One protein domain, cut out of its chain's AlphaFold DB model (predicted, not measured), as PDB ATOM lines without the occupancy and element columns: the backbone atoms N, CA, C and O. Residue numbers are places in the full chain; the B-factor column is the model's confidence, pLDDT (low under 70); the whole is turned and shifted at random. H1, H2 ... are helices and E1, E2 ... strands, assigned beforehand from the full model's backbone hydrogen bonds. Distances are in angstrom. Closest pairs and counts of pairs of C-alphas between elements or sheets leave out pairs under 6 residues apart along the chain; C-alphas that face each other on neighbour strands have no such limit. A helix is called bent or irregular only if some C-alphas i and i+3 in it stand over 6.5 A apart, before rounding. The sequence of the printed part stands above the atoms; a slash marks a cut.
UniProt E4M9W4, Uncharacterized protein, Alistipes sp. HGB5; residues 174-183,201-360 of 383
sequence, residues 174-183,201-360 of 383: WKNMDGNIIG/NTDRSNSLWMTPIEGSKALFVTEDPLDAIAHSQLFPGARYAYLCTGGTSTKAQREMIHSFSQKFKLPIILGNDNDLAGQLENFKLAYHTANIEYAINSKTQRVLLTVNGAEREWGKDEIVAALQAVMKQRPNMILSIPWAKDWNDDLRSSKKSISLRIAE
ATOM      1  N   TRP A 174     135.779  69.161  38.984       97.75
ATOM      2  CA  TRP A 174     134.389  68.869  39.334       97.75
ATOM      3  C   TRP A 174     133.662  68.310  38.123       97.75
ATOM      4  O   TRP A 174     133.702  68.903  37.043       97.75
ATOM      5  N   LYS A 175     133.017  67.159  38.305       97.06
ATOM      6  CA  LYS A 175     132.427  66.373  37.226       97.06
ATOM      7  C   LYS A 175     130.927  66.201  37.407       97.06
ATOM      8  O   LYS A 175     130.446  66.147  38.540       97.06
ATOM      9  N   ASN A 176     130.215  66.113  36.291       94.88
ATOM     10  CA  ASN A 176     128.808  65.718  36.253       94.88
ATOM     11  C   ASN A 176     128.660  64.177  36.268       94.88
ATOM     12  O   ASN A 176     129.650  63.450  36.366       94.88
ATOM     13  N   MET A 177     127.423  63.679  36.165       92.19
ATOM     14  CA  MET A 177     127.100  62.239  36.123       92.19
ATOM     15  C   MET A 177     127.750  61.481  34.959       92.19
ATOM     16  O   MET A 177     128.025  60.286  35.083       92.19
ATOM     17  N   ASP A 178     128.021  62.171  33.852       91.50
ATOM     18  CA  ASP A 178     128.646  61.597  32.656       91.50
ATOM     19  C   ASP A 178     130.180  61.577  32.752       91.50
ATOM     20  O   ASP A 178     130.859  61.085  31.856       91.50
ATOM     21  N   GLY A 179     130.748  62.132  33.828       91.88
ATOM     22  CA  GLY A 179     132.192  62.257  34.022       91.88
ATOM     23  C   GLY A 179     132.819  63.481  33.343       91.88
ATOM     24  O   GLY A 179     134.037  63.664  33.440       91.88
ATOM     25  N   ASN A 180     132.018  64.344  32.711       94.81
ATOM     26  CA  ASN A 180     132.484  65.575  32.074       94.81
ATOM     27  C   ASN A 180     132.892  66.606  33.127       94.81
ATOM     28  O   ASN A 180     132.155  66.841  34.086       94.81
ATOM     29  N   ILE A 181     134.040  67.262  32.932       96.25
ATOM     30  CA  ILE A 181     134.494  68.346  33.811       96.25
ATOM     31  C   ILE A 181     133.658  69.597  33.516       96.25
ATOM     32  O   ILE A 181     133.860  70.255  32.501       96.25
ATOM     33  N   ILE A 182     132.752  69.939  34.429       95.44
ATOM     34  CA  ILE A 182     131.857  71.111  34.332       95.44
ATOM     35  C   ILE A 182     132.146  72.154  35.423       95.44
ATOM     36  O   ILE A 182     131.371  73.084  35.665       95.44
ATOM     37  N   GLY A 183     133.280  72.002  36.103       96.50
ATOM     38  CA  GLY A 183     133.762  72.953  37.082       96.50
ATOM     39  C   GLY A 183     135.151  72.621  37.597       96.50
ATOM     40  O   GLY A 183     135.680  71.528  37.389       96.50
ATOM     41  N   ASN A 201     132.231  80.286  36.111       90.81
ATOM     42  CA  ASN A 201     131.237  79.412  35.479       90.81
ATOM     43  C   ASN A 201     131.240  77.945  35.940       90.81
ATOM     44  O   ASN A 201     130.555  77.137  35.326       90.81
ATOM     45  N   THR A 202     131.936  77.590  37.026       90.25
ATOM     46  CA  THR A 202     131.784  76.257  37.630       90.25
ATOM     47  C   THR A 202     130.317  76.007  37.975       90.25
ATOM     48  O   THR A 202     129.717  76.754  38.759       90.25
ATOM     49  N   ASP A 203     129.744  74.934  37.435       91.38
ATOM     50  CA  ASP A 203     128.419  74.479  37.833       91.38
ATOM     51  C   ASP A 203     128.503  73.602  39.084       91.38
ATOM     52  O   ASP A 203     128.464  72.376  39.032       91.38
ATOM     53  N   ARG A 204     128.632  74.255  40.243       90.00
ATOM     54  CA  ARG A 204     128.663  73.577  41.545       90.00
ATOM     55  C   ARG A 204     127.380  72.787  41.822       90.00
ATOM     56  O   ARG A 204     127.438  71.774  42.505       90.00
ATOM     57  N   SER A 205     126.232  73.243  41.325       89.12
ATOM     58  CA  SER A 205     124.941  72.653  41.682       89.12
ATOM     59  C   SER A 205     124.763  71.248  41.124       89.12
ATOM     60  O   SER A 205     124.102  70.445  41.775       89.12
ATOM     61  N   ASN A 206     125.369  70.960  39.970       89.69
ATOM     62  CA  ASN A 206     125.236  69.687  39.256       89.69
ATOM     63  C   ASN A 206     126.565  68.931  39.125       89.69
ATOM     64  O   ASN A 206     126.705  68.060  38.265       89.69
ATOM     65  N   SER A 207     127.560  69.272  39.946       95.38
ATOM     66  CA  SER A 207     128.856  68.600  39.929       95.38
ATOM     67  C   SER A 207     129.342  68.212  41.313       95.38
ATOM     68  O   SER A 207     128.988  68.820  42.323       95.38
ATOM     69  N   LEU A 208     130.200  67.199  41.338       98.12
ATOM     70  CA  LEU A 208     130.944  66.758  42.509       98.12
ATOM     71  C   LEU A 208     132.422  66.700  42.141       98.12
ATOM     72  O   LEU A 208     132.773  66.362  41.006       98.12
ATOM     73  N   TRP A 209     133.307  66.957  43.098       98.31
ATOM     74  CA  TRP A 209     134.648  66.398  42.962       98.31
ATOM     75  C   TRP A 209     134.539  64.892  43.192       98.31
ATOM     76  O   TRP A 209     133.961  64.476  44.194       98.31
ATOM     77  N   MET A 210     135.037  64.080  42.261       97.31
ATOM     78  CA  MET A 210     134.903  62.628  42.354       97.31
ATOM     79  C   MET A 210     136.119  61.892  41.814       97.31
ATOM     80  O   MET A 210     136.627  62.250  40.748       97.31
ATOM     81  N   THR A 211     136.537  60.832  42.503       96.38
ATOM     82  CA  THR A 211     137.471  59.833  41.956       96.38
ATOM     83  C   THR A 211     136.741  58.859  41.025       96.38
ATOM     84  O   THR A 211     135.513  58.785  41.069       96.38
ATOM     85  N   PRO A 212     137.462  58.090  40.182       94.12
ATOM     86  CA  PRO A 212     136.853  56.996  39.424       94.12
ATOM     87  C   PRO A 212     136.049  56.053  40.328       94.12
ATOM     88  O   PRO A 212     136.475  55.764  41.451       94.12
ATOM     89  N   ILE A 213     134.888  55.602  39.848       94.94
ATOM     90  CA  ILE A 213     133.962  54.768  40.631       94.94
ATOM     91  C   ILE A 213     134.214  53.284  40.363       94.94
ATOM     92  O   ILE A 213     134.107  52.453  41.269       94.94
ATOM     93  N   GLU A 214     134.600  52.944  39.136       90.94
ATOM     94  CA  GLU A 214     134.852  51.581  38.688       90.94
ATOM     95  C   GLU A 214     135.869  50.867  39.594       90.94
ATOM     96  O   GLU A 214     136.953  51.370  39.886       90.94
ATOM     97  N   GLY A 215     135.516  49.664  40.057       90.62
ATOM     98  CA  GLY A 215     136.373  48.850  40.926       90.62
ATOM     99  C   GLY A 215     136.382  49.251  42.407       90.62
ATOM    100  O   GLY A 215     137.123  48.633  43.187       90.62
ATOM    101  N   SER A 216     135.568  50.233  42.802       95.12
ATOM    102  CA  SER A 216     135.360  50.624  44.199       95.12
ATOM    103  C   SER A 216     134.370  49.702  44.917       95.12
ATOM    104  O   SER A 216     133.539  49.046  44.298       95.12
ATOM    105  N   LYS A 217     134.470  49.647  46.246       95.31
ATOM    106  CA  LYS A 217     133.610  48.872  47.152       95.31
ATOM    107  C   LYS A 217     132.536  49.718  47.838       95.31
ATOM    108  O   LYS A 217     131.589  49.154  48.369       95.31
ATOM    109  N   ALA A 218     132.696  51.039  47.853       96.62
ATOM    110  CA  ALA A 218     131.755  51.985  48.447       96.62
ATOM    111  C   ALA A 218     131.961  53.393  47.870       96.62
ATOM    112  O   ALA A 218     133.027  53.687  47.318       96.62
ATOM    113  N   LEU A 219     130.956  54.253  48.044       98.31
ATOM    114  CA  LEU A 219     131.027  55.691  47.787       98.31
ATOM    115  C   LEU A 219     131.260  56.421  49.111       98.31
ATOM    116  O   LEU A 219     130.384  56.415  49.968       98.31
ATOM    117  N   PHE A 220     132.419  57.041  49.291       98.12
ATOM    118  CA  PHE A 220     132.752  57.811  50.485       98.12
ATOM    119  C   PHE A 220     132.494  59.298  50.243       98.12
ATOM    120  O   PHE A 220     133.104  59.894  49.354       98.12
ATOM    121  N   VAL A 221     131.583  59.894  51.010       98.25
ATOM    122  CA  VAL A 221     131.098  61.261  50.781       98.25
ATOM    123  C   VAL A 221     131.625  62.216  51.850       98.25
ATOM    124  O   VAL A 221     131.389  61.983  53.036       98.25
ATOM    125  N   THR A 222     132.284  63.301  51.438       96.62
ATOM    126  CA  THR A 222     132.802  64.362  52.328       96.62
ATOM    127  C   THR A 222     132.443  65.763  51.836       96.62
ATOM    128  O   THR A 222     131.952  65.944  50.719       96.62
ATOM    129  N   GLU A 223     132.730  66.785  52.646       92.81
ATOM    130  CA  GLU A 223     132.541  68.174  52.240       92.81
ATOM    131  C   GLU A 223     133.652  68.616  51.278       92.81
ATOM    132  O   GLU A 223     133.369  69.176  50.213       92.81
ATOM    133  N   ASP A 224     134.917  68.376  51.631       93.25
ATOM    134  CA  ASP A 224     136.068  68.884  50.891       93.25
ATOM    135  C   ASP A 224     136.941  67.748  50.321       93.25
ATOM    136  O   ASP A 224     137.101  66.699  50.956       93.25
ATOM    137  N   PRO A 225     137.568  67.946  49.141       95.44
ATOM    138  CA  PRO A 225     138.542  66.996  48.600       95.44
ATOM    139  C   PRO A 225     139.704  66.689  49.549       95.44
ATOM    140  O   PRO A 225     140.266  65.598  49.502       95.44
ATOM    141  N   LEU A 226     140.081  67.640  50.408       94.38
ATOM    142  CA  LEU A 226     141.155  67.424  51.377       94.38
ATOM    143  C   LEU A 226     140.788  66.354  52.406       94.38
ATOM    144  O   LEU A 226     141.641  65.544  52.750       94.38
ATOM    145  N   ASP A 227     139.526  66.294  52.823       94.19
ATOM    146  CA  ASP A 227     139.027  65.292  53.767       94.19
ATOM    147  C   ASP A 227     139.021  63.895  53.151       94.19
ATOM    148  O   ASP A 227     139.428  62.921  53.784       94.19
ATOM    149  N   ALA A 228     138.639  63.804  51.876       95.06
ATOM    150  CA  ALA A 228     138.707  62.566  51.110       95.06
ATOM    151  C   ALA A 228     140.150  62.046  50.986       95.06
ATOM    152  O   ALA A 228     140.415  60.862  51.209       95.06
ATOM    153  N   ILE A 229     141.100  62.934  50.672       95.62
ATOM    154  CA  ILE A 229     142.524  62.587  50.586       95.62
ATOM    155  C   ILE A 229     143.060  62.182  51.962       95.62
ATOM    156  O   ILE A 229     143.757  61.174  52.079       95.62
ATOM    157  N   ALA A 230     142.701  62.928  53.009       94.81
ATOM    158  CA  ALA A 230     143.125  62.644  54.370       94.81
ATOM    159  C   ALA A 230     142.634  61.276  54.848       94.81
ATOM    160  O   ALA A 230     143.417  60.466  55.349       94.81
ATOM    161  N   HIS A 231     141.356  60.976  54.606       94.06
ATOM    162  CA  HIS A 231     140.792  59.660  54.860       94.06
ATOM    163  C   HIS A 231     141.525  58.573  54.061       94.06
ATOM    164  O   HIS A 231     141.860  57.525  54.605       94.06
ATOM    165  N   SER A 232     141.783  58.775  52.767       93.69
ATOM    166  CA  SER A 232     142.493  57.775  51.956       93.69
ATOM    167  C   SER A 232     143.882  57.447  52.513       93.69
ATOM    168  O   SER A 232     144.260  56.277  52.542       93.69
ATOM    169  N   GLN A 233     144.598  58.447  53.033       93.25
ATOM    170  CA  GLN A 233     145.891  58.253  53.689       93.25
ATOM    171  C   GLN A 233     145.774  57.558  55.058       93.25
ATOM    172  O   GLN A 233     146.660  56.789  55.424       93.25
ATOM    173  N   LEU A 234     144.704  57.806  55.822       90.38
ATOM    174  CA  LEU A 234     144.442  57.119  57.097       90.38
ATOM    175  C   LEU A 234     144.101  55.636  56.913       90.38
ATOM    176  O   LEU A 234     144.398  54.827  57.792       90.38
ATOM    177  N   PHE A 235     143.489  55.283  55.783       89.38
ATOM    178  CA  PHE A 235     143.010  53.933  55.493       89.38
ATOM    179  C   PHE A 235     143.603  53.401  54.180       89.38
ATOM    180  O   PHE A 235     142.863  53.146  53.221       89.38
ATOM    181  N   PRO A 236     144.935  53.203  54.114       81.62
ATOM    182  CA  PRO A 236     145.585  52.689  52.917       81.62
ATOM    183  C   PRO A 236     145.071  51.270  52.637       81.62
ATOM    184  O   PRO A 236     145.223  50.362  53.448       81.62
ATOM    185  N   GLY A 237     144.402  51.085  51.499       80.62
ATOM    186  CA  GLY A 237     143.745  49.822  51.125       80.62
ATOM    187  C   GLY A 237     142.216  49.878  51.134       80.62
ATOM    188  O   GLY A 237     141.569  48.984  50.581       80.62
ATOM    189  N   ALA A 238     141.623  50.948  51.669       82.00
ATOM    190  CA  ALA A 238     140.226  51.261  51.418       82.00
ATOM    191  C   ALA A 238     140.020  51.481  49.909       82.00
ATOM    192  O   ALA A 238     140.551  52.414  49.312       82.00
ATOM    193  N   ARG A 239     139.261  50.590  49.267       89.00
ATOM    194  CA  ARG A 239     138.933  50.680  47.836       89.00
ATOM    195  C   ARG A 239     137.660  51.498  47.654       89.00
ATOM    196  O   ARG A 239     136.635  50.933  47.289       89.00
ATOM    197  N   TYR A 240     137.690  52.782  47.986       95.75
ATOM    198  CA  TYR A 240     136.514  53.656  47.910       95.75
ATOM    199  C   TYR A 240     136.610  54.629  46.741       95.75
ATOM    200  O   TYR A 240     137.698  55.089  46.401       95.75
ATOM    201  N   ALA A 241     135.451  54.968  46.179       97.06
ATOM    202  CA  ALA A 241     135.317  56.148  45.347       97.06
ATOM    203  C   ALA A 241     134.934  57.320  46.243       97.06
ATOM    204  O   ALA A 241     133.968  57.227  46.998       97.06
ATOM    205  N   TYR A 242     135.681  58.409  46.166       97.88
ATOM    206  CA  TYR A 242     135.435  59.602  46.957       97.88
ATOM    207  C   TYR A 242     134.570  60.582  46.177       97.88
ATOM    208  O   TYR A 242     134.833  60.811  44.998       97.88
ATOM    209  N   LEU A 243     133.572  61.162  46.840       98.19
ATOM    210  CA  LEU A 243     132.656  62.171  46.310       98.19
ATOM    211  C   LEU A 243     132.633  63.369  47.267       98.19
ATOM    212  O   LEU A 243     132.391  63.187  48.458       98.19
ATOM    213  N   CYS A 244     132.840  64.588  46.768       97.25
ATOM    214  CA  CYS A 244     132.807  65.794  47.600       97.25
ATOM    215  C   CYS A 244     131.816  66.838  47.091       97.25
ATOM    216  O   CYS A 244     131.759  67.129  45.893       97.25
ATOM    217  N   THR A 245     131.080  67.447  48.022       94.75
ATOM    218  CA  THR A 245     129.986  68.400  47.751       94.75
ATOM    219  C   THR A 245     130.447  69.860  47.708       94.75
ATOM    220  O   THR A 245     129.810  70.709  47.077       94.75
ATOM    221  N   GLY A 246     131.599  70.168  48.313       88.94
ATOM    222  CA  GLY A 246     132.272  71.467  48.210       88.94
ATOM    223  C   GLY A 246     131.714  72.510  49.165       88.94
ATOM    224  O   GLY A 246     131.873  73.713  48.934       88.94
ATOM    225  N   GLY A 247     131.072  72.052  50.233       85.19
ATOM    226  CA  GLY A 247     130.223  72.813  51.140       85.19
ATOM    227  C   GLY A 247     128.908  72.072  51.352       85.19
ATOM    228  O   GLY A 247     128.780  70.897  51.011       85.19
ATOM    229  N   THR A 248     127.892  72.796  51.818       84.75
ATOM    230  CA  THR A 248     126.518  72.281  51.862       84.75
ATOM    231  C   THR A 248     126.090  71.746  50.497       84.75
ATOM    232  O   THR A 248     126.265  72.444  49.487       84.75
ATOM    233  N   SER A 249     125.540  70.527  50.473       88.00
ATOM    234  CA  SER A 249     125.081  69.910  49.229       88.00
ATOM    235  C   SER A 249     123.808  70.554  48.695       88.00
ATOM    236  O   SER A 249     122.891  70.919  49.441       88.00
ATOM    237  N   THR A 250     123.709  70.627  47.371       88.06
ATOM    238  CA  THR A 250     122.439  70.894  46.688       88.06
ATOM    239  C   THR A 250     121.594  69.622  46.613       88.06
ATOM    240  O   THR A 250     122.098  68.506  46.756       88.06
ATOM    241  N   LYS A 251     120.290  69.769  46.343       84.06
ATOM    242  CA  LYS A 251     119.408  68.621  46.086       84.06
ATOM    243  C   LYS A 251     119.927  67.755  44.929       84.06
ATOM    244  O   LYS A 251     120.054  66.548  45.102       84.06
ATOM    245  N   ALA A 252     120.331  68.383  43.824       87.50
ATOM    246  CA  ALA A 252     120.875  67.696  42.653       87.50
ATOM    247  C   ALA A 252     122.171  66.921  42.962       87.50
ATOM    248  O   ALA A 252     122.319  65.780  42.531       87.50
ATOM    249  N   GLN A 253     123.082  67.473  43.773       93.88
ATOM    250  CA  GLN A 253     124.274  66.743  44.230       93.88
ATOM    251  C   GLN A 253     123.908  65.503  45.058       93.88
ATOM    252  O   GLN A 253     124.510  64.445  44.879       93.88
ATOM    253  N   ARG A 254     122.912  65.602  45.949       93.94
ATOM    254  CA  ARG A 254     122.446  64.445  46.731       93.94
ATOM    255  C   ARG A 254     121.816  63.384  45.834       93.94
ATOM    256  O   ARG A 254     122.172  62.216  45.944       93.94
ATOM    257  N   GLU A 255     120.931  63.780  44.924       92.12
ATOM    258  CA  GLU A 255     120.317  62.876  43.941       92.12
ATOM    259  C   GLU A 255     121.375  62.179  43.078       92.12
ATOM    260  O   GLU A 255     121.292  60.974  42.851       92.12
ATOM    261  N   MET A 256     122.416  62.902  42.672       95.06
ATOM    262  CA  MET A 256     123.559  62.371  41.934       95.06
ATOM    263  C   MET A 256     124.338  61.311  42.730       95.06
ATOM    264  O   MET A 256     124.614  60.233  42.203       95.06
ATOM    265  N   ILE A 257     124.640  61.555  44.012       97.19
ATOM    266  CA  ILE A 257     125.303  60.574  44.895       97.19
ATOM    267  C   ILE A 257     124.468  59.291  45.015       97.19
ATOM    268  O   ILE A 257     124.994  58.184  44.867       97.19
ATOM    269  N   HIS A 258     123.160  59.426  45.250       95.81
ATOM    270  CA  HIS A 258     122.250  58.278  45.349       95.81
ATOM    271  C   HIS A 258     122.099  57.545  44.015       95.81
ATOM    272  O   HIS A 258     122.092  56.315  43.990       95.81
ATOM    273  N   SER A 259     122.086  58.270  42.898       95.75
ATOM    274  CA  SER A 259     122.058  57.682  41.555       95.75
ATOM    275  C   SER A 259     123.322  56.870  41.266       95.75
ATOM    276  O   SER A 259     123.228  55.771  40.721       95.75
ATOM    277  N   PHE A 260     124.503  57.342  41.679       96.44
ATOM    278  CA  PHE A 260     125.732  56.548  41.592       96.44
ATOM    279  C   PHE A 260     125.669  55.291  42.459       96.44
ATOM    280  O   PHE A 260     126.028  54.212  41.987       96.44
ATOM    281  N   SER A 261     125.176  55.402  43.696       95.69
ATOM    282  CA  SER A 261     125.006  54.248  44.587       95.69
ATOM    283  C   SER A 261     124.121  53.179  43.945       95.69
ATOM    284  O   SER A 261     124.498  52.008  43.923       95.69
ATOM    285  N   GLN A 262     122.996  53.578  43.348       94.50
ATOM    286  CA  GLN A 262     122.077  52.673  42.657       94.50
ATOM    287  C   GLN A 262     122.692  52.076  41.386       94.50
ATOM    288  O   GLN A 262     122.669  50.857  41.210       94.50
ATOM    289  N   LYS A 263     123.284  52.914  40.523       94.81
ATOM    290  CA  LYS A 263     123.890  52.502  39.247       94.81
ATOM    291  C   LYS A 263     125.005  51.477  39.447       94.81
ATOM    292  O   LYS A 263     125.046  50.474  38.741       94.81
ATOM    293  N   PHE A 264     125.892  51.718  40.409       94.56
ATOM    294  CA  PHE A 264     127.048  50.861  40.674       94.56
ATOM    295  C   PHE A 264     126.798  49.818  41.774       94.56
ATOM    296  O   PHE A 264     127.674  49.000  42.041       94.56
ATOM    297  N   LYS A 265     125.608  49.820  42.394       95.31
ATOM    298  CA  LYS A 265     125.236  48.957  43.530       95.31
ATOM    299  C   LYS A 265     126.235  49.047  44.691       95.31
ATOM    300  O   LYS A 265     126.607  48.038  45.286       95.31
ATOM    301  N   LEU A 266     126.682  50.265  44.997       95.56
ATOM    302  CA  LEU A 266     127.675  50.537  46.036       95.56
ATOM    303  C   LEU A 266     127.022  51.164  47.270       95.56
ATOM    304  O   LEU A 266     126.200  52.072  47.115       95.56
ATOM    305  N   PRO A 267     127.397  50.749  48.492       96.19
ATOM    306  CA  PRO A 267     126.955  51.424  49.703       96.19
ATOM    307  C   PRO A 267     127.528  52.845  49.782       96.19
ATOM    308  O   PRO A 267     128.611  53.127  49.261       96.19
ATOM    309  N   ILE A 268     126.802  53.732  50.464       97.38
ATOM    310  CA  ILE A 268     127.217  55.114  50.721       97.38
ATOM    311  C   ILE A 268     127.794  55.201  52.133       97.38
ATOM    312  O   ILE A 268     127.128  54.843  53.104       97.38
ATOM    313  N   ILE A 269     129.006  55.726  52.256       96.81
ATOM    314  CA  ILE A 269     129.644  56.056  53.526       96.81
ATOM    315  C   ILE A 269     129.562  57.571  53.714       96.81
ATOM    316  O   ILE A 269     130.097  58.340  52.916       96.81
ATOM    317  N   LEU A 270     128.872  57.992  54.770       95.94
ATOM    318  CA  LEU A 270     128.710  59.383  55.174       95.94
ATOM    319  C   LEU A 270     129.897  59.794  56.045       95.94
ATOM    320  O   LEU A 270     130.008  59.336  57.183       95.94
ATOM    321  N   GLY A 271     130.781  60.613  55.475       95.38
ATOM    322  CA  GLY A 271     132.109  60.923  55.996       95.38
ATOM    323  C   GLY A 271     132.341  62.388  56.361       95.38
ATOM    324  O   GLY A 271     133.490  62.810  56.361       95.38
ATOM    325  N   ASN A 272     131.306  63.197  56.601       96.31
ATOM    326  CA  ASN A 272     131.498  64.617  56.929       96.31
ATOM    327  C   ASN A 272     131.981  64.849  58.376       96.31
ATOM    328  O   ASN A 272     131.861  63.970  59.233       96.31
ATOM    329  N   ASP A 273     132.485  66.061  58.624       93.19
ATOM    330  CA  ASP A 273     133.092  66.538  59.872       93.19
ATOM    331  C   ASP A 273     132.290  66.224  61.144       93.19
ATOM    332  O   ASP A 273     131.056  66.197  61.168       93.19
ATOM    333  N   ASN A 274     133.002  66.059  62.258       91.56
ATOM    334  CA  ASN A 274     132.448  65.821  63.593       91.56
ATOM    335  C   ASN A 274     131.988  67.121  64.285       91.56
ATOM    336  O   ASN A 274     132.204  67.351  65.483       91.56
ATOM    337  N   ASP A 275     131.317  67.986  63.539       90.00
ATOM    338  CA  ASP A 275     130.662  69.178  64.056       90.00
ATOM    339  C   ASP A 275     129.188  69.229  63.635       90.00
ATOM    340  O   ASP A 275     128.677  68.342  62.952       90.00
ATOM    341  N   LEU A 276     128.456  70.238  64.112       88.44
ATOM    342  CA  LEU A 276     127.027  70.354  63.824       88.44
ATOM    343  C   LEU A 276     126.747  70.440  62.315       88.44
ATOM    344  O   LEU A 276     125.771  69.857  61.846       88.44
ATOM    345  N   ALA A 277     127.586  71.158  61.563       88.06
ATOM    346  CA  ALA A 277     127.392  71.360  60.133       88.06
ATOM    347  C   ALA A 277     127.655  70.068  59.351       88.06
ATOM    348  O   ALA A 277     126.831  69.689  58.515       88.06
ATOM    349  N   GLY A 278     128.730  69.348  59.680       92.38
ATOM    350  CA  GLY A 278     129.047  68.055  59.078       92.38
ATOM    351  C   GLY A 278     127.990  66.991  59.381       92.38
ATOM    352  O   GLY A 278     127.543  66.281  58.479       92.38
ATOM    353  N   GLN A 279     127.487  66.925  60.619       93.25
ATOM    354  CA  GLN A 279     126.416  65.978  60.959       93.25
ATOM    355  C   GLN A 279     125.077  66.338  60.311       93.25
ATOM    356  O   GLN A 279     124.344  65.448  59.875       93.25
ATOM    357  N   LEU A 280     124.773  67.627  60.167       91.75
ATOM    358  CA  LEU A 280     123.621  68.074  59.393       91.75
ATOM    359  C   LEU A 280     123.747  67.698  57.907       91.75
ATOM    360  O   LEU A 280     122.761  67.320  57.277       91.75
ATOM    361  N   GLU A 281     124.946  67.782  57.335       93.69
ATOM    362  CA  GLU A 281     125.189  67.375  55.952       93.69
ATOM    363  C   GLU A 281     124.998  65.862  55.767       93.69
ATOM    364  O   GLU A 281     124.274  65.432  54.865       93.69
ATOM    365  N   ASN A 282     125.524  65.050  56.692       94.94
ATOM    366  CA  ASN A 282     125.245  63.611  56.748       94.94
ATOM    367  C   ASN A 282     123.733  63.336  56.833       94.94
ATOM    368  O   ASN A 282     123.217  62.472  56.121       94.94
ATOM    369  N   PHE A 283     123.000  64.091  57.657       92.94
ATOM    370  CA  PHE A 283     121.545  63.972  57.780       92.94
ATOM    371  C   PHE A 283     120.833  64.240  56.452       92.94
ATOM    372  O   PHE A 283     120.019  63.427  56.014       92.94
ATOM    373  N   LYS A 284     121.179  65.323  55.749       91.06
ATOM    374  CA  LYS A 284     120.595  65.635  54.433       91.06
ATOM    375  C   LYS A 284     120.872  64.545  53.403       91.06
ATOM    376  O   LYS A 284     119.984  64.204  52.626       91.06
ATOM    377  N   LEU A 285     122.081  63.986  53.402       92.94
ATOM    378  CA  LEU A 285     122.450  62.877  52.523       92.94
ATOM    379  C   LEU A 285     121.648  61.609  52.841       92.94
ATOM    380  O   LEU A 285     121.156  60.955  51.922       92.94
ATOM    381  N   ALA A 286     121.457  61.283  54.121       91.75
ATOM    382  CA  ALA A 286     120.613  60.164  54.541       91.75
ATOM    383  C   ALA A 286     119.147  60.364  54.134       91.75
ATOM    384  O   ALA A 286     118.506  59.438  53.640       91.75
ATOM    385  N   TYR A 287     118.621  61.578  54.251       86.81
ATOM    386  CA  TYR A 287     117.229  61.911  53.950       86.81
ATOM    387  C   TYR A 287     117.056  62.619  52.597       86.81
ATOM    388  O   TYR A 287     116.227  63.513  52.472       86.81
ATOM    389  N   HIS A 288     117.803  62.216  51.560       82.81
ATOM    390  CA  HIS A 288     117.858  62.958  50.289       82.81
ATOM    391  C   HIS A 288     116.505  63.200  49.591       82.81
ATOM    392  O   HIS A 288     116.386  64.170  48.845       82.81
ATOM    393  N   THR A 289     115.502  62.344  49.821       79.38
ATOM    394  CA  THR A 289     114.149  62.480  49.255       79.38
ATOM    395  C   THR A 289     113.231  63.394  50.065       79.38
ATOM    396  O   THR A 289     112.166  63.761  49.578       79.38
ATOM    397  N   ALA A 290     113.587  63.712  51.311       75.88
ATOM    398  CA  ALA A 290     112.772  64.560  52.170       75.88
ATOM    399  C   ALA A 290     112.931  66.034  51.778       75.88
ATOM    400  O   ALA A 290     114.010  66.462  51.353       75.88
ATOM    401  N   ASN A 291     111.873  66.821  51.976       73.75
ATOM    402  CA  ASN A 291     112.025  68.270  51.979       73.75
ATOM    403  C   ASN A 291     112.647  68.672  53.319       73.75
ATOM    404  O   ASN A 291     112.046  68.426  54.367       73.75
ATOM    405  N   ILE A 292     113.861  69.218  53.279       72.12
ATOM    406  CA  ILE A 292     114.629  69.580  54.470       72.12
ATOM    407  C   ILE A 292     114.947  71.063  54.394       72.12
ATOM    408  O   ILE A 292     115.753  71.486  53.566       72.12
ATOM    409  N   GLU A 293     114.369  71.818  55.313       76.06
ATOM    410  CA  GLU A 293     114.713  73.212  55.565       76.06
ATOM    411  C   GLU A 293     115.426  73.300  56.912       76.06
ATOM    412  O   GLU A 293     115.206  72.474  57.806       76.06
ATOM    413  N   TYR A 294     116.335  74.262  57.051       76.31
ATOM    414  CA  TYR A 294     117.100  74.386  58.280       76.31
ATOM    415  C   TYR A 294     117.564  75.811  58.565       76.31
ATOM    416  O   TYR A 294     117.898  76.569  57.654       76.31
ATOM    417  N   ALA A 295     117.676  76.135  59.850       72.38
ATOM    418  CA  ALA A 295     118.317  77.348  60.336       72.38
ATOM    419  C   ALA A 295     119.259  77.001  61.493       72.38
ATOM    420  O   ALA A 295     118.862  76.361  62.463       72.38
ATOM    421  N   ILE A 296     120.525  77.410  61.397       67.88
ATOM    422  CA  ILE A 296     121.513  77.166  62.455       67.88
ATOM    423  C   ILE A 296     121.484  78.336  63.436       67.88
ATOM    424  O   ILE A 296     121.756  79.477  63.064       67.88
ATOM    425  N   ASN A 297     121.223  78.043  64.705       71.81
ATOM    426  CA  ASN A 297     121.369  78.998  65.787       71.81
ATOM    427  C   ASN A 297     122.816  78.971  66.293       71.81
ATOM    428  O   ASN A 297     123.230  78.095  67.055       71.81
ATOM    429  N   SER A 298     123.604  79.962  65.878       63.31
ATOM    430  CA  SER A 298     125.021  80.053  66.237       63.31
ATOM    431  C   SER A 298     125.269  80.274  67.734       63.31
ATOM    432  O   SER A 298     126.365  79.975  68.202       63.31
ATOM    433  N   LYS A 299     124.286  80.785  68.492       65.81
ATOM    434  CA  LYS A 299     124.416  80.996  69.946       65.81
ATOM    435  C   LYS A 299     124.251  79.692  70.715       65.81
ATOM    436  O   LYS A 299     125.017  79.432  71.634       65.81
ATOM    437  N   THR A 300     123.260  78.887  70.339       71.12
ATOM    438  CA  THR A 300     122.958  77.624  71.027       71.12
ATOM    439  C   THR A 300     123.704  76.434  70.432       71.12
ATOM    440  O   THR A 300     123.712  75.374  71.050       71.12
ATOM    441  N   GLN A 301     124.341  76.592  69.262       76.50
ATOM    442  CA  GLN A 301     124.928  75.487  68.490       76.50
ATOM    443  C   GLN A 301     123.897  74.376  68.236       76.50
ATOM    444  O   GLN A 301     124.189  73.180  68.310       76.50
ATOM    445  N   ARG A 302     122.665  74.796  67.943       81.75
ATOM    446  CA  ARG A 302     121.546  73.931  67.570       81.75
ATOM    447  C   ARG A 302     121.043  74.316  66.186       81.75
ATOM    448  O   ARG A 302     121.333  75.401  65.680       81.75
ATOM    449  N   VAL A 303     120.300  73.417  65.562       79.50
ATOM    450  CA  VAL A 303     119.686  73.626  64.256       79.50
ATOM    451  C   VAL A 303     118.180  73.429  64.359       79.50
ATOM    452  O   VAL A 303     117.709  72.390  64.812       79.50
ATOM    453  N   LEU A 304     117.419  74.430  63.937       79.94
ATOM    454  CA  LEU A 304     116.000  74.280  63.663       79.94
ATOM    455  C   LEU A 304     115.878  73.529  62.341       79.94
ATOM    456  O   LEU A 304     116.370  74.018  61.329       79.94
ATOM    457  N   LEU A 305     115.312  72.326  62.367       79.69
ATOM    458  CA  LEU A 305     115.117  71.473  61.200       79.69
ATOM    459  C   LEU A 305     113.632  71.302  60.939       79.69
ATOM    460  O   LEU A 305     112.905  70.837  61.817       79.69
ATOM    461  N   THR A 306     113.231  71.581  59.706       77.44
ATOM    462  CA  THR A 306     111.900  71.272  59.198       77.44
ATOM    463  C   THR A 306     112.031  70.145  58.194       77.44
ATOM    464  O   THR A 306     112.598  70.316  57.116       77.44
ATOM    465  N   VAL A 307     111.536  68.965  58.564       78.00
ATOM    466  CA  VAL A 307     111.581  67.764  57.723       78.00
ATOM    467  C   VAL A 307     110.157  67.416  57.323       78.00
ATOM    468  O   VAL A 307     109.342  67.061  58.170       78.00
ATOM    469  N   ASN A 308     109.844  67.535  56.031       78.62
ATOM    470  CA  ASN A 308     108.494  67.331  55.490       78.62
ATOM    471  C   ASN A 308     107.409  68.134  56.246       78.62
ATOM    472  O   ASN A 308     106.317  67.631  56.494       78.62
ATOM    473  N   GLY A 309     107.729  69.372  56.638       74.81
ATOM    474  CA  GLY A 309     106.819  70.278  57.352       74.81
ATOM    475  C   GLY A 309     106.804  70.128  58.878       74.81
ATOM    476  O   GLY A 309     106.247  70.987  59.553       74.81
ATOM    477  N   ALA A 310     107.436  69.093  59.441       80.00
ATOM    478  CA  ALA A 310     107.591  68.956  60.886       80.00
ATOM    479  C   ALA A 310     108.851  69.688  61.359       80.00
ATOM    480  O   ALA A 310     109.965  69.290  61.013       80.00
ATOM    481  N   GLU A 311     108.660  70.738  62.152       86.88
ATOM    482  CA  GLU A 311     109.733  71.568  62.692       86.88
ATOM    483  C   GLU A 311     110.145  71.116  64.101       86.88
ATOM    484  O   GLU A 311     109.307  70.852  64.966       86.88
ATOM    485  N   ARG A 312     111.454  71.028  64.342       87.06
ATOM    486  CA  ARG A 312     112.035  70.791  65.670       87.06
ATOM    487  C   ARG A 312     113.446  71.362  65.732       87.06
ATOM    488  O   ARG A 312     114.159  71.359  64.736       87.06
ATOM    489  N   GLU A 313     113.887  71.790  66.909       87.69
ATOM    490  CA  GLU A 313     115.284  72.162  67.146       87.69
ATOM    491  C   GLU A 313     116.118  70.953  67.612       87.69
ATOM    492  O   GLU A 313     115.721  70.229  68.527       87.69
ATOM    493  N   TRP A 314     117.291  70.754  67.011       87.62
ATOM    494  CA  TRP A 314     118.183  69.613  67.227       87.62
ATOM    495  C   TRP A 314     119.600  70.066  67.582       87.62
ATOM    496  O   TRP A 314     120.149  70.983  66.974       87.62
ATOM    497  N   GLY A 315     120.228  69.387  68.537       89.06
ATOM    498  CA  GLY A 315     121.672  69.428  68.755       89.06
ATOM    499  C   GLY A 315     122.412  68.381  67.916       89.06
ATOM    500  O   GLY A 315     121.805  67.461  67.366       89.06
ATOM    501  N   LYS A 316     123.748  68.484  67.863       90.88
ATOM    502  CA  LYS A 316     124.610  67.538  67.128       90.88
ATOM    503  C   LYS A 316     124.331  66.079  67.511       90.88
ATOM    504  O   LYS A 316     124.119  65.251  66.632       90.88
ATOM    505  N   ASP A 317     124.284  65.778  68.807       89.88
ATOM    506  CA  ASP A 317     124.127  64.402  69.294       89.88
ATOM    507  C   ASP A 317     122.742  63.824  68.970       89.88
ATOM    508  O   ASP A 317     122.617  62.640  68.666       89.88
ATOM    509  N   GLU A 318     121.704  64.668  68.947       92.62
ATOM    510  CA  GLU A 318     120.356  64.269  68.523       92.62
ATOM    511  C   GLU A 318     120.343  63.902  67.029       92.62
ATOM    512  O   GLU A 318     119.758  62.886  66.649       92.62
ATOM    513  N   ILE A 319     121.032  64.681  66.183       91.38
ATOM    514  CA  ILE A 319     121.174  64.385  64.746       91.38
ATOM    515  C   ILE A 319     121.915  63.065  64.543       91.38
ATOM    516  O   ILE A 319     121.476  62.226  63.756       91.38
ATOM    517  N   VAL A 320     123.016  62.854  65.269       90.19
ATOM    518  CA  VAL A 320     123.788  61.605  65.212       90.19
ATOM    519  C   VAL A 320     122.925  60.415  65.636       90.19
ATOM    520  O   VAL A 320     122.931  59.388  64.957       90.19
ATOM    521  N   ALA A 321     122.134  60.549  66.703       89.94
ATOM    522  CA  ALA A 321     121.235  59.489  67.152       89.94
ATOM    523  C   ALA A 321     120.176  59.146  66.086       89.94
ATOM    524  O   ALA A 321     119.923  57.967  65.820       89.94
ATOM    525  N   ALA A 322     119.597  60.153  65.421       90.12
ATOM    526  CA  ALA A 322     118.666  59.929  64.317       90.12
ATOM    527  C   ALA A 322     119.339  59.269  63.107       90.12
ATOM    528  O   ALA A 322     118.796  58.312  62.558       90.12
ATOM    529  N   LEU A 323     120.542  59.706  62.730       91.12
ATOM    530  CA  LEU A 323     121.333  59.073  61.672       91.12
ATOM    531  C   LEU A 323     121.589  57.591  61.960       91.12
ATOM    532  O   LEU A 323     121.360  56.741  61.100       91.12
ATOM    533  N   GLN A 324     122.001  57.260  63.184       89.06
ATOM    534  CA  GLN A 324     122.212  55.874  63.602       89.06
ATOM    535  C   GLN A 324     120.920  55.048  63.534       89.06
ATOM    536  O   GLN A 324     120.954  53.885  63.127       89.06
ATOM    537  N   ALA A 325     119.774  55.630  63.898       88.81
ATOM    538  CA  ALA A 325     118.479  54.964  63.776       88.81
ATOM    539  C   ALA A 325     118.111  54.679  62.309       88.81
ATOM    540  O   ALA A 325     117.662  53.576  61.998       88.81
ATOM    541  N   VAL A 326     118.365  55.625  61.399       86.56
ATOM    542  CA  VAL A 326     118.146  55.441  59.952       86.56
ATOM    543  C   VAL A 326     119.022  54.336  59.391       86.56
ATOM    544  O   VAL A 326     118.556  53.521  58.602       86.56
ATOM    545  N   MET A 327     120.286  54.275  59.800       86.56
ATOM    546  CA  MET A 327     121.225  53.282  59.275       86.56
ATOM    547  C   MET A 327     120.877  51.858  59.671       86.56
ATOM    548  O   MET A 327     121.059  50.946  58.871       86.56
ATOM    549  N   LYS A 328     120.269  51.662  60.846       86.25
ATOM    550  CA  LYS A 328     119.692  50.360  61.215       86.25
ATOM    551  C   LYS A 328     118.606  49.901  60.237       86.25
ATOM    552  O   LYS A 328     118.396  48.704  60.089       86.25
ATOM    553  N   GLN A 329     117.922  50.837  59.579       86.00
ATOM    554  CA  GLN A 329     116.870  50.563  58.596       86.00
ATOM    555  C   GLN A 329     117.389  50.568  57.148       86.00
ATOM    556  O   GLN A 329     116.702  50.086  56.249       86.00
ATOM    557  N   ARG A 330     118.585  51.118  56.903       84.94
ATOM    558  CA  ARG A 330     119.186  51.289  55.574       84.94
ATOM    559  C   ARG A 330     120.592  50.687  55.542       84.94
ATOM    560  O   ARG A 330     121.569  51.425  55.652       84.94
ATOM    561  N   PRO A 331     120.716  49.360  55.353       79.19
ATOM    562  CA  PRO A 331     122.007  48.672  55.420       79.19
ATOM    563  C   PRO A 331     122.976  49.071  54.293       79.19
ATOM    564  O   PRO A 331     124.165  48.783  54.374       79.19
ATOM    565  N   ASN A 332     122.495  49.749  53.246       88.38
ATOM    566  CA  ASN A 332     123.323  50.306  52.176       88.38
ATOM    567  C   ASN A 332     123.957  51.667  52.532       88.38
ATOM    568  O   ASN A 332     124.589  52.278  51.669       88.38
ATOM    569  N   MET A 333     123.781  52.161  53.760       92.38
ATOM    570  CA  MET A 333     124.363  53.412  54.240       92.38
ATOM    571  C   MET A 333     125.139  53.203  55.542       92.38
ATOM    572  O   MET A 333     124.664  52.539  56.458       92.38
ATOM    573  N   ILE A 334     126.322  53.808  55.634       92.19
ATOM    574  CA  ILE A 334     127.253  53.672  56.763       92.19
ATOM    575  C   ILE A 334     127.660  55.068  57.242       92.19
ATOM    576  O   ILE A 334     127.923  55.947  56.425       92.19
ATOM    577  N   LEU A 335     127.718  55.290  58.557       91.44
ATOM    578  CA  LEU A 335     128.201  56.539  59.161       91.44
ATOM    579  C   LEU A 335     129.640  56.327  59.593       91.44
ATOM    580  O   LEU A 335     129.917  55.441  60.398       91.44
ATOM    581  N   SER A 336     130.539  57.151  59.070       90.62
ATOM    582  CA  SER A 336     131.952  57.152  59.427       90.62
ATOM    583  C   SER A 336     132.326  58.571  59.826       90.62
ATOM    584  O   SER A 336     132.514  59.421  58.969       90.62
ATOM    585  N   ILE A 337     132.388  58.851  61.124       86.69
ATOM    586  CA  ILE A 337     132.680  60.197  61.637       86.69
ATOM    587  C   ILE A 337     134.166  60.256  62.019       86.69
ATOM    588  O   ILE A 337     134.635  59.312  62.667       86.69
ATOM    589  N   PRO A 338     134.908  61.320  61.651       88.25
ATOM    590  CA  PRO A 338     136.274  61.509  62.132       88.25
ATOM    591  C   PRO A 338     136.306  61.605  63.663       88.25
ATOM    592  O   PRO A 338     135.366  62.081  64.301       88.25
ATOM    593  N   TRP A 339     137.388  61.136  64.280       85.38
ATOM    594  CA  TRP A 339     137.516  61.139  65.736       85.38
ATOM    595  C   TRP A 339     137.711  62.556  66.284       85.38
ATOM    596  O   TRP A 339     137.051  62.954  67.247       85.38
ATOM    597  N   ALA A 340     138.602  63.320  65.655       88.00
ATOM    598  CA  ALA A 340     138.791  64.741  65.889       88.00
ATOM    599  C   ALA A 340     137.685  65.551  65.192       88.00
ATOM    600  O   ALA A 340     136.592  65.050  64.937       88.00
ATOM    601  N   LYS A 341     137.948  66.831  64.909       87.81
ATOM    602  CA  LYS A 341     136.995  67.690  64.205       87.81
ATOM    603  C   LYS A 341     136.772  67.223  62.761       87.81
ATOM    604  O   LYS A 341     135.628  67.098  62.338       87.81
ATOM    605  N   ASP A 342     137.855  66.963  62.038       91.12
ATOM    606  CA  ASP A 342     137.855  66.561  60.631       91.12
ATOM    607  C   ASP A 342     138.943  65.501  60.358       91.12
ATOM    608  O   ASP A 342     139.737  65.144  61.238       91.12
ATOM    609  N   TRP A 343     138.984  64.969  59.134       92.25
ATOM    610  CA  TRP A 343     139.935  63.912  58.762       92.25
ATOM    611  C   TRP A 343     141.394  64.394  58.706       92.25
ATOM    612  O   TRP A 343     142.313  63.598  58.918       92.25
ATOM    613  N   ASN A 344     141.636  65.685  58.451       89.88
ATOM    614  CA  ASN A 344     142.988  66.254  58.466       89.88
ATOM    615  C   ASN A 344     143.526  66.338  59.905       89.88
ATOM    616  O   ASN A 344     144.703  66.060  60.159       89.88
ATOM    617  N   ASP A 345     142.666  66.674  60.865       88.75
ATOM    618  CA  ASP A 345     142.990  66.639  62.291       88.75
ATOM    619  C   ASP A 345     143.220  65.197  62.786       88.75
ATOM    620  O   ASP A 345     144.124  64.940  63.595       88.75
ATOM    621  N   ASP A 346     142.488  64.221  62.244       86.81
ATOM    622  CA  ASP A 346     142.756  62.800  62.489       86.81
ATOM    623  C   ASP A 346     144.115  62.350  61.944       86.81
ATOM    624  O   ASP A 346     144.822  61.582  62.608       86.81
ATOM    625  N   LEU A 347     144.526  62.859  60.779       87.00
ATOM    626  CA  LEU A 347     145.873  62.648  60.250       87.00
ATOM    627  C   LEU A 347     146.939  63.255  61.159       87.00
ATOM    628  O   LEU A 347     147.918  62.580  61.491       87.00
ATOM    629  N   ARG A 348     146.740  64.493  61.620       85.12
ATOM    630  CA  ARG A 348     147.645  65.155  62.569       85.12
ATOM    631  C   ARG A 348     147.806  64.337  63.855       85.12
ATOM    632  O   ARG A 348     148.922  64.208  64.361       85.12
ATOM    633  N   SER A 349     146.712  63.786  64.383       75.00
ATOM    634  CA  SER A 349     146.710  62.999  65.625       75.00
ATOM    635  C   SER A 349     147.221  61.562  65.446       75.00
ATOM    636  O   SER A 349     147.770  60.993  66.389       75.00
ATOM    637  N   SER A 350     147.122  60.986  64.242       63.53
ATOM    638  CA  SER A 350     147.546  59.606  63.944       63.53
ATOM    639  C   SER A 350     149.032  59.339  64.221       63.53
ATOM    640  O   SER A 350     149.381  58.240  64.647       63.53
ATOM    641  N   LYS A 351     149.903  60.360  64.138       52.00
ATOM    642  CA  LYS A 351     151.320  60.250  64.537       52.00
ATOM    643  C   LYS A 351     151.529  59.969  66.039       52.00
ATOM    644  O   LYS A 351     152.661  59.724  66.440       52.00
ATOM    645  N   LYS A 352     150.471  59.979  66.867       44.31
ATOM    646  CA  LYS A 352     150.522  59.695  68.313       44.31
ATOM    647  C   LYS A 352     149.811  58.415  68.786       44.31
ATOM    648  O   LYS A 352     150.009  58.070  69.945       44.31
ATOM    649  N   SER A 353     149.038  57.679  67.974       44.19
ATOM    650  CA  SER A 353     148.398  56.431  68.467       44.19
ATOM    651  C   SER A 353     147.909  55.431  67.402       44.19
ATOM    652  O   SER A 353     146.858  54.807  67.553       44.19
ATOM    653  N   ILE A 354     148.681  55.186  66.339       46.25
ATOM    654  CA  ILE A 354     148.375  54.094  65.387       46.25
ATOM    655  C   ILE A 354     148.282  52.714  66.083       46.25
ATOM    656  O   ILE A 354     147.484  51.877  65.669       46.25
ATOM    657  N   SER A 355     148.979  52.506  67.205       43.97
ATOM    658  CA  SER A 355     148.977  51.240  67.957       43.97
ATOM    659  C   SER A 355     147.666  50.920  68.696       43.97
ATOM    660  O   SER A 355     147.404  49.754  68.962       43.97
ATOM    661  N   LEU A 356     146.824  51.917  69.009       43.72
ATOM    662  CA  LEU A 356     145.517  51.693  69.662       43.72
ATOM    663  C   LEU A 356     144.373  51.493  68.650       43.72
ATOM    664  O   LEU A 356     143.374  50.850  68.961       43.72
ATOM    665  N   ARG A 357     144.527  52.003  67.418       50.47
ATOM    666  CA  ARG A 357     143.439  52.144  66.426       50.47
ATOM    667  C   ARG A 357     143.078  50.866  65.656       50.47
ATOM    668  O   ARG A 357     141.959  50.763  65.164       50.47
ATOM    669  N   ILE A 358     143.980  49.887  65.552       51.31
ATOM    670  CA  ILE A 358     143.685  48.605  64.875       51.31
ATOM    671  C   ILE A 358     142.965  47.629  65.824       51.31
ATOM    672  O   ILE A 358     142.110  46.863  65.384       51.31
ATOM    673  N   ALA A 359     143.223  47.709  67.133       44.16
ATOM    674  CA  ALA A 359     142.634  46.799  68.114       44.16
ATOM    675  C   ALA A 359     141.125  47.038  68.328       44.16
ATOM    676  O   ALA A 359     140.356  46.081  68.358       44.16
ATOM    677  N   GLU A 360     140.657  48.289  68.407       43.28
ATOM    678  CA  GLU A 360     139.248  48.569  68.747       43.28
ATOM    679  C   GLU A 360     138.258  48.274  67.604       43.28
ATOM    680  O   GLU A 360     137.159  47.771  67.847       43.28
TER     681      GLU A 360
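AT A GLANCE: This is residues 174 to 183 and 201 to 360 of the 383 residues of an uncharacterized protein of Alistipes sp. HGB5 (UniProt E4M9W4). A twisted sheet of five short strands makes the core, with H1 over one face and H2 and H3 over the other; H4 packs beside H3 and on the edge strand E9. A small sheet, E6 E7 E8, packs on H3, which is sandwiched between the two sheets; H5 packs on H1, and residues 355 to 360 of H6 stick out. The printed part has 170 residues, with six named helices and nine named strands in the order E1 E2 E3 H1 E4 H2 E5 H3 E6 E7 E8 H4 E9 H5 H6, a mixed class. The large sheet, ordered E2 E4 E3 E5 E9, is mixed, and the small one is antiparallel. The whole is compact, with a radius of gyration of the C-alphas of 16.0 A and spans of 42 by 41 by 34 A.

HOW THE PARTS SIT: E1, residues 181 to 183, pairs with no named strand but is near E2, residues 208 to 210. E3, residues 218 to 222, H1, residues 225 to 234, and E4, residues 240 to 244, form a strand-helix-strand unit, two parallel neighbour strands with a helix between, its crossover right-handed; N 220 and O 241 are 2.8 A apart. E2 is antiparallel to E4, with N 244 and O 209 at 2.8 A. H1 has a height over the sheet of 9.1 A. H2, residues 251 to 264, is on the opposite face, over E3 at 8.8 A. E4, H2 and E5, residues 268 to 270, form a split unit, E3 between its strands, also right-handed; N 269 and O 219 of the parallel pair E3 and E5 are 2.8 A apart. H3, residues 276 to 286, is on the same face as H2, over E5 at 8.3 A. E6, residues 292 to 297, E7, residues 302 to 307, and E8, residues 310 to 314, form a meander of two hairpins, each strand antiparallel to the one before; N 295 and O 304 are 2.9 A apart, N 305 and O 312 2.8 A. H3 is also on this sheet, at a height of 10.1 A. H4, residues 316 to 329, touches H3 at a shallow tilt of 20 degrees, the same way; the closest C-alphas, of Leu 276 and Lys 316, are 5.0 A apart. The large sheet has helices on both faces, H2, H3 and H4 on one and H1 on the other, an arrangement of three layers. E9, residues 333 to 335, is parallel to E5, with N 334 and O 268 at 2.8 A. H5, residues 343 to 350, touches H1, the closest C-alphas, of Asp 227 and Trp 343, being 5.3 A apart. H6, residues 354 to 360, and H5 meet only through their link. Every O i to N i+4 pair is within hydrogen-bond range in H1, H2, H3 and H5, against 9 of 10 in H4 and 0 of 3 in H6, where 1 of 4 O i to N i+3 pairs is.

IN THESE COORDINATES: E1 begins at C-alpha 181, (134.494, 68.346, 33.811). H2 and H4 measure 20.1 A and 20.5 A from first to last C-alpha, and E6 16.2 A. H6 is irregular, but only just: C-alphas 355 and 358 are 6.7 A apart. It ends at C-alpha 360, (139.248, 48.569, 68.747).

THE WHOLE: The C-alphas farthest apart, of Asn 201 and Ala 359, are 47.5 A apart. Residues 184 to 200 are not printed, and C-alphas 183 and 201 are 7.1 A apart across this cut. Of the links printed whole, none is long. The mean pLDDT of the printed part is 86.7; residues 296, 298 to 299 and 350 to 360 are under 70.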